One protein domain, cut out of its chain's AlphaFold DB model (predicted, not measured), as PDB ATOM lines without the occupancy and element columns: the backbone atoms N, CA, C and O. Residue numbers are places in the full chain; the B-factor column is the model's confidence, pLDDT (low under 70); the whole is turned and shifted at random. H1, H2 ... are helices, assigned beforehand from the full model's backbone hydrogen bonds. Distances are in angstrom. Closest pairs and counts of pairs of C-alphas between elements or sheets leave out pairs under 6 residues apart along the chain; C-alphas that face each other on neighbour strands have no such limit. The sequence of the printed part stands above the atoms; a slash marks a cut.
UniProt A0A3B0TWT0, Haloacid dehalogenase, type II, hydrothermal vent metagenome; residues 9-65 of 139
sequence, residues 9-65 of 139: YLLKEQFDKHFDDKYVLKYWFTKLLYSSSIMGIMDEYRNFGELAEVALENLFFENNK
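Overview. This is residues 9 to 65 of the 139 residues of the protein "Haloacid dehalogenase, type II" of hydrothermal vent metagenome (UniProt A0A3B0TWT0). A long helix, H2, runs along the longest axis; H1 sits crosswise at its first end and H3 folds back to cross it obliquely, on the same side as H1. The 57 printed residues have three named helices, H1, H2, H3 in chain order, and no named strand: all helix. The whole is only just compact, close to loose, with a radius of gyration of the C-alphas of 12.0 A and spans of 36 by 27 by 15 A.

Along the chain. H1, residues 9 to 18, begins at C-alpha 9 (410.438, 338.935, 505.065) and is 14.9 A long. H2, residues 24 to 41, is 25.8 A long. H3, residues 48 to 64, is 23.4 A long and ends at C-alpha 64 (408.877, 315.716, 506.576).

Arrangement. H1 touches H2, whose residues 24 to 25 alone take part; the closest C-alphas, of Phe 15 and Leu 25, are 6.3 A apart. They run opposite ways at a steep tilt of 68 degrees, only just short of about perpendicular. H2 touches H3 with residues 28 to 36 alone; the closest C-alphas, of Leu 32 and Ala 55, are 5.6 A apart. They run opposite ways at a steep tilt of 48 degrees. H1 and H3 are apart. In H1, H2 and H3 every O i to N i+4 pair is within hydrogen-bond range.

Size, cuts and confidence. The two farthest C-alphas, of Asp 20 and Asp 43, are 36.5 A apart. The printed part has no cut; the link H1 to H2 is tight, H2 to H3 short. Mean pLDDT of the printed part is 81.4; residues 61 to 65 are under 70.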
ATOM      1  N   TYR A   9     411.500 338.846 506.073       79.25
ATOM      2  CA  TYR A   9     410.438 338.935 505.065       79.25
ATOM      3  C   TYR A   9     410.712 338.001 503.880       79.25
ATOM      4  O   TYR A   9     409.857 337.196 503.520       79.25
ATOM      5  N   LEU A  10     411.933 338.043 503.335       80.94
ATOM      6  CA  LEU A  10     412.344 337.165 502.231       80.94
ATOM      7  C   LEU A  10     412.350 335.692 502.642       80.94
ATOM      8  O   LEU A  10     411.935 334.830 501.871       80.94
ATOM      9  N   LEU A  11     412.795 335.401 503.868       84.06
ATOM     10  CA  LEU A  11     412.748 334.043 504.399       84.06
ATOM     11  C   LEU A  11     411.307 333.556 504.523       84.06
ATOM     12  O   LEU A  11     411.014 332.445 504.098       84.06
ATOM     13  N   LYS A  12     410.390 334.391 505.020       84.56
ATOM     14  CA  LYS A  12     408.977 334.025 505.138       84.56
ATOM     15  C   LYS A  12     408.387 333.537 503.816       84.56
ATOM     16  O   LYS A  12     407.772 332.480 503.809       84.56
ATOM     17  N   GLU A  13     408.635 334.229 502.706       87.62
ATOM     18  CA  GLU A  13     408.140 333.785 501.394       87.62
ATOM     19  C   GLU A  13     408.681 332.413 500.969       87.62
ATOM     20  O   GLU A  13     407.978 331.658 500.303       87.62
ATOM     21  N   GLN A  14     409.928 332.085 501.316       86.94
ATOM     22  CA  GLN A  14     410.506 330.777 500.993       86.94
ATOM     23  C   GLN A  14     409.962 329.683 501.911       86.94
ATOM     24  O   GLN A  14     409.618 328.604 501.442       86.94
ATOM     25  N   PHE A  15     409.829 329.964 503.206       87.56
ATOM     26  CA  PHE A  15     409.257 329.010 504.150       87.56
ATOM     27  C   PHE A  15     407.784 328.720 503.841       87.56
ATOM     28  O   PHE A  15     407.415 327.552 503.798       87.56
ATOM     29  N   ASP A  16     406.980 329.736 503.515       86.00
ATOM     30  CA  ASP A  16     405.566 329.570 503.140       86.00
ATOM     31  C   ASP A  16     405.383 328.716 501.863       86.00
ATOM     32  O   ASP A  16     404.334 328.108 501.672       86.00
ATOM     33  N   LYS A  17     406.391 328.638 500.976       86.19
ATOM     34  CA  LYS A  17     406.362 327.757 499.787       86.19
ATOM     35  C   LYS A  17     406.605 326.286 500.114       86.19
ATOM     36  O   LYS A  17     406.169 325.422 499.356       86.19
ATOM     37  N   HIS A  18     407.359 326.003 501.174       82.88
ATOM     38  CA  HIS A  18     407.854 324.657 501.485       82.88
ATOM     39  C   HIS A  18     407.214 324.042 502.731       82.88
ATOM     40  O   HIS A  18     407.303 322.830 502.924       82.88
ATOM     41  N   PHE A  19     406.562 324.850 503.562       79.31
ATOM     42  CA  PHE A  19     405.949 324.427 504.809       79.31
ATOM     43  C   PHE A  19     404.563 325.057 504.958       79.31
ATOM     44  O   PHE A  19     404.424 326.277 504.947       79.31
ATOM     45  N   ASP A  20     403.551 324.224 505.191       79.81
ATOM     46  CA  ASP A  20     402.179 324.663 505.479       79.81
ATOM     47  C   ASP A  20     401.989 324.972 506.979       79.81
ATOM     48  O   ASP A  20     401.105 324.453 507.656       79.81
ATOM     49  N   ASP A  21     402.909 325.753 507.557       74.06
ATOM     50  CA  ASP A  21     402.898 326.104 508.980       74.06
ATOM     51  C   ASP A  21     403.498 327.499 509.205       74.06
ATOM     52  O   ASP A  21     404.709 327.718 509.125       74.06
ATOM     53  N   LYS A  22     402.638 328.464 509.547       76.50
ATOM     54  CA  LYS A  22     403.023 329.873 509.742       76.50
ATOM     55  C   LYS A  22     404.012 330.108 510.894       76.50
ATOM     56  O   LYS A  22     404.557 331.207 511.006       76.50
ATOM     57  N   TYR A  23     404.219 329.129 511.778       76.00
ATOM     58  CA  TYR A  23     405.136 329.241 512.917       76.00
ATOM     59  C   TYR A  23     406.526 328.674 512.627       76.00
ATOM     60  O   TYR A  23     407.468 328.937 513.379       76.00
ATOM     61  N   VAL A  24     406.675 327.947 511.521       82.12
ATOM     62  CA  VAL A  24     407.866 327.157 511.215       82.12
ATOM     63  C   VAL A  24     409.134 328.013 511.088       82.12
ATOM     64  O   VAL A  24     410.188 327.631 511.586       82.12
ATOM     65  N   LEU A  25     409.022 329.211 510.498       83.94
ATOM     66  CA  LEU A  25     410.142 330.143 510.332       83.94
ATOM     67  C   LEU A  25     410.666 330.602 511.693       83.94
ATOM     68  O   LEU A  25     411.871 330.653 511.933       83.94
ATOM     69  N   LYS A  26     409.745 330.939 512.601       81.19
ATOM     70  CA  LYS A  26     410.095 331.389 513.947       81.19
ATOM     71  C   LYS A  26     410.705 330.244 514.749       81.19
ATOM     72  O   LYS A  26     411.674 330.460 515.465       81.19
ATOM     73  N   TYR A  27     410.164 329.040 514.602       80.75
ATOM     74  CA  TYR A  27     410.678 327.846 515.260       80.75
ATOM     75  C   TYR A  27     412.098 327.488 514.791       80.75
ATOM     76  O   TYR A  27     412.986 327.312 515.623       80.75
ATOM     77  N   TRP A  28     412.343 327.491 513.478       88.50
ATOM     78  CA  TRP A  28     413.681 327.336 512.903       88.50
ATOM     79  C   TRP A  28     414.666 328.380 513.434       88.50
ATOM     80  O   TRP A  28     415.756 328.032 513.883       88.50
ATOM     81  N   PHE A  29     414.266 329.655 513.446       86.12
ATOM     82  CA  PHE A  29     415.128 330.733 513.921       86.12
ATOM     83  C   PHE A  29     415.475 330.572 515.409       86.12
ATOM     84  O   PHE A  29     416.627 330.750 515.797       86.12
ATOM     85  N   THR A  30     414.516 330.155 516.239       84.06
ATOM     86  CA  THR A  30     414.771 329.830 517.651       84.06
ATOM     87  C   THR A  30     415.775 328.685 517.800       84.06
ATOM     88  O   THR A  30     416.677 328.790 518.632       84.06
ATOM     89  N   LYS A  31     415.676 327.618 516.992       83.88
ATOM     90  CA  LYS A  31     416.658 326.518 517.014       83.88
ATOM     91  C   LYS A  31     418.054 326.987 516.635       83.88
ATOM     92  O   LYS A  31     419.006 326.653 517.329       83.88
ATOM     93  N   LEU A  32     418.163 327.789 515.581       87.25
ATOM     94  CA  LEU A  32     419.427 328.375 515.146       87.25
ATOM     95  C   LEU A  32     420.085 329.191 516.267       87.25
ATOM     96  O   LEU A  32     421.260 328.985 516.573       87.25
ATOM     97  N   LEU A  33     419.323 330.071 516.924       84.75
ATOM     98  CA  LEU A  33     419.834 330.857 518.048       84.75
ATOM     99  C   LEU A  33     420.259 329.967 519.218       84.75
ATOM    100  O   LEU A  33     421.340 330.163 519.767       84.75
ATOM    101  N   TYR A  34     419.454 328.961 519.562       83.56
ATOM    102  CA  TYR A  34     419.767 328.015 520.629       83.56
ATOM    103  C   TYR A  34     421.060 327.234 520.351       83.56
ATOM    104  O   TYR A  34     421.949 327.187 521.202       83.56
ATOM    105  N   SER A  35     421.215 326.689 519.140       82.06
ATOM    106  CA  SER A  35     422.440 326.007 518.713       82.06
ATOM    107  C   SER A  35     423.647 326.943 518.748       82.06
ATOM    108  O   SER A  35     424.693 326.561 519.265       82.06
ATOM    109  N   SER A  36     423.502 328.189 518.285       83.31
ATOM    110  CA  SER A  36     424.569 329.193 518.373       83.31
ATOM    111  C   SER A  36     424.964 329.503 519.819       83.31
ATOM    112  O   SER A  36     426.150 329.682 520.093       83.31
ATOM    113  N   SER A  37     424.004 329.572 520.746       80.50
ATOM    114  CA  SER A  37     424.284 329.789 522.168       80.50
ATOM    115  C   SER A  37     425.029 328.611 522.794       80.50
ATOM    116  O   SER A  37     425.976 328.836 523.541       80.50
ATOM    117  N   ILE A  38     424.652 327.371 522.465       84.94
ATOM    118  CA  ILE A  38     425.356 326.171 522.944       84.94
ATOM    119  C   ILE A  38     426.805 326.161 522.459       84.94
ATOM    120  O   ILE A  38     427.702 325.968 523.273       84.94
ATOM    121  N   MET A  39     427.041 326.414 521.168       82.75
ATOM    122  CA  MET A  39     428.398 326.471 520.606       82.75
ATOM    123  C   MET A  39     429.255 327.519 521.330       82.75
ATOM    124  O   MET A  39     430.365 327.218 521.757       82.75
ATOM    125  N   GLY A  40     428.693 328.707 521.588       80.25
ATOM    126  CA  GLY A  40     429.374 329.747 522.363       80.25
ATOM    127  C   GLY A  40     429.694 329.343 523.808       80.25
ATOM    128  O   GLY A  40     430.760 329.684 524.306       80.25
ATOM    129  N   ILE A  41     428.809 328.597 524.479       87.00
ATOM    130  CA  ILE A  41     429.061 328.062 525.833       87.00
ATOM    131  C   ILE A  41     430.155 326.986 525.812       87.00
ATOM    132  O   ILE A  41     430.939 326.891 526.753       87.00
ATOM    133  N   MET A  42     430.202 326.178 524.754       88.81
ATOM    134  CA  MET A  42     431.193 325.116 524.570       88.81
ATOM    135  C   MET A  42     432.563 325.636 524.104       88.81
ATOM    136  O   MET A  42     433.477 324.834 523.945       88.81
ATOM    137  N   ASP A  43     432.712 326.951 523.903       88.19
ATOM    138  CA  ASP A  43     433.887 327.588 523.285       88.19
ATOM    139  C   ASP A  43     434.214 327.013 521.888       88.19
ATOM    140  O   ASP A  43     435.350 327.018 521.416       88.19
ATOM    141  N   GLU A  44     433.182 326.510 521.201       85.06
ATOM    142  CA  GLU A  44     433.262 325.997 519.840       85.06
ATOM    143  C   GLU A  44     432.723 327.043 518.860       85.06
ATOM    144  O   GLU A  44     431.636 327.598 519.028       85.06
ATOM    145  N   TYR A  45     433.469 327.307 517.787       81.75
ATOM    146  CA  TYR A  45     433.003 328.177 516.713       81.75
ATOM    147  C   TYR A  45     432.479 327.359 515.535       81.75
ATOM    148  O   TYR A  45     433.191 326.537 514.958       81.75
ATOM    149  N   ARG A  46     431.243 327.650 515.126       80.56
ATOM    150  CA  ARG A  46     430.640 327.183 513.873       80.56
ATOM    151  C   ARG A  46     430.091 328.380 513.116       80.56
ATOM    152  O   ARG A  46     429.594 329.331 513.722       80.56
ATOM    153  N   ASN A  47     430.194 328.353 511.791       84.25
ATOM    154  CA  ASN A  47     429.675 329.444 510.980       84.25
ATOM    155  C   ASN A  47     428.139 329.497 511.083       84.25
ATOM    156  O   ASN A  47     427.470 328.465 511.100       84.25
ATOM    157  N   PHE A  48     427.572 330.704 511.117       82.38
ATOM    158  CA  PHE A  48     426.124 330.910 511.199       82.38
ATOM    159  C   PHE A  48     425.353 330.201 510.073       82.38
ATOM    160  O   PHE A  48     424.280 329.662 510.325       82.38
ATOM    161  N   GLY A  49     425.901 330.166 508.853       82.44
ATOM    162  CA  GLY A  49     425.309 329.462 507.715       82.44
ATOM    163  C   GLY A  49     425.225 327.949 507.924       82.44
ATOM    164  O   GLY A  49     424.185 327.361 507.653       82.44
ATOM    165  N   GLU A  50     426.266 327.333 508.490       85.44
ATOM    166  CA  GLU A  50     426.265 325.897 508.814       85.44
ATOM    167  C   GLU A  50     425.248 325.573 509.914       85.44
ATOM    168  O   GLU A  50     424.509 324.597 509.824       85.44
ATOM    169  N   LEU A  51     425.172 326.408 510.956       85.12
ATOM    170  CA  LEU A  51     424.173 326.239 512.014       85.12
ATOM    171  C   LEU A  51     422.749 326.418 511.473       85.12
ATOM    172  O   LEU A  51     421.838 325.703 511.886       85.12
ATOM    173  N   ALA A  52     422.559 327.359 510.547       85.88
ATOM    174  CA  ALA A  52     421.291 327.617 509.877       85.88
ATOM    175  C   ALA A  52     420.855 326.428 509.012       85.88
ATOM    176  O   ALA A  52     419.683 326.051 509.054       85.88
ATOM    177  N   GLU A  53     421.795 325.823 508.282       86.31
ATOM    178  CA  GLU A  53     421.589 324.610 507.490       86.31
ATOM    179  C   GLU A  53     421.220 323.424 508.381       86.31
ATOM    180  O   GLU A  53     420.167 322.831 508.178       86.31
ATOM    181  N   VAL A  54     421.991 323.148 509.437       84.69
ATOM    182  CA  VAL A  54     421.694 322.057 510.382       84.69
ATOM    183  C   VAL A  54     420.341 322.265 511.070       84.69
ATOM    184  O   VAL A  54     419.565 321.325 511.236       84.69
ATOM    185  N   ALA A  55     420.010 323.498 511.466       86.19
ATOM    186  CA  ALA A  55     418.702 323.812 512.037       86.19
ATOM    187  C   ALA A  55     417.568 323.610 511.018       86.19
ATOM    188  O   ALA A  55     416.485 323.159 511.397       86.19
ATOM    189  N   LEU A  56     417.801 323.933 509.741       86.62
ATOM    190  CA  LEU A  56     416.833 323.746 508.661       86.62
ATOM    191  C   LEU A  56     416.657 322.267 508.315       86.62
ATOM    192  O   LEU A  56     415.532 321.821 508.137       86.62
ATOM    193  N   GLU A  57     417.740 321.501 508.277       83.06
ATOM    194  CA  GLU A  57     417.729 320.058 508.062       83.06
ATOM    195  C   GLU A  57     416.970 319.352 509.191       83.06
ATOM    196  O   GLU A  57     416.052 318.579 508.925       83.06
ATOM    197  N   ASN A  58     417.246 319.698 510.454       81.56
ATOM    198  CA  ASN A  58     416.486 319.193 511.602       81.56
ATOM    199  C   ASN A  58     414.999 319.549 511.511       81.56
ATOM    200  O   ASN A  58     414.149 318.703 511.773       81.56
ATOM    201  N   LEU A  59     414.676 320.775 511.095       82.69
ATOM    202  CA  LEU A  59     413.296 321.203 510.873       82.69
ATOM    203  C   LEU A  59     412.622 320.408 509.748       82.69
ATOM    204  O   LEU A  59     411.469 320.004 509.885       82.69
ATOM    205  N   PHE A  60     413.325 320.180 508.638       75.31
ATOM    206  CA  PHE A  60     412.853 319.351 507.535       75.31
ATOM    207  C   PHE A  60     412.615 317.926 508.007       75.31
ATOM    208  O   PHE A  60     411.565 317.370 507.729       75.31
ATOM    209  N   PHE A  61     413.532 317.347 508.769       67.81
ATOM    210  CA  PHE A  61     413.345 316.041 509.374       67.81
ATOM    211  C   PHE A  61     412.154 316.033 510.343       67.81
ATOM    212  O   PHE A  61     411.355 315.111 510.329       67.81
ATOM    213  N   GLU A  62     411.948 317.055 511.158       69.56
ATOM    214  CA  GLU A  62     410.793 317.110 512.062       69.56
ATOM    215  C   GLU A  62     409.455 317.274 511.325       69.56
ATOM    216  O   GLU A  62     408.461 316.688 511.746       69.56
ATOM    217  N   ASN A  63     409.426 318.012 510.210       63.38
ATOM    218  CA  ASN A  63     408.204 318.258 509.433       63.38
ATOM    219  C   ASN A  63     407.926 317.239 508.315       63.38
ATOM    220  O   ASN A  63     406.766 317.030 507.982       63.38
ATOM    221  N   ASN A  64     408.959 316.639 507.717       54.25
ATOM    222  CA  ASN A  64     408.877 315.716 506.576       54.25
ATOM    223  C   ASN A  64     409.314 314.289 506.917       54.25
ATOM    224  O   ASN A  64     409.382 313.446 506.019       54.25
ATOM    225  N   LYS A  65     409.618 313.962 508.180       47.38
ATOM    226  CA  LYS A  65     409.836 312.553 508.511       47.38
ATOM    227  C   LYS A  65     408.571 311.751 508.185       47.38
ATOM    228  O   LYS A  65     407.471 312.169 508.556       47.38
TER     229      LYS A  65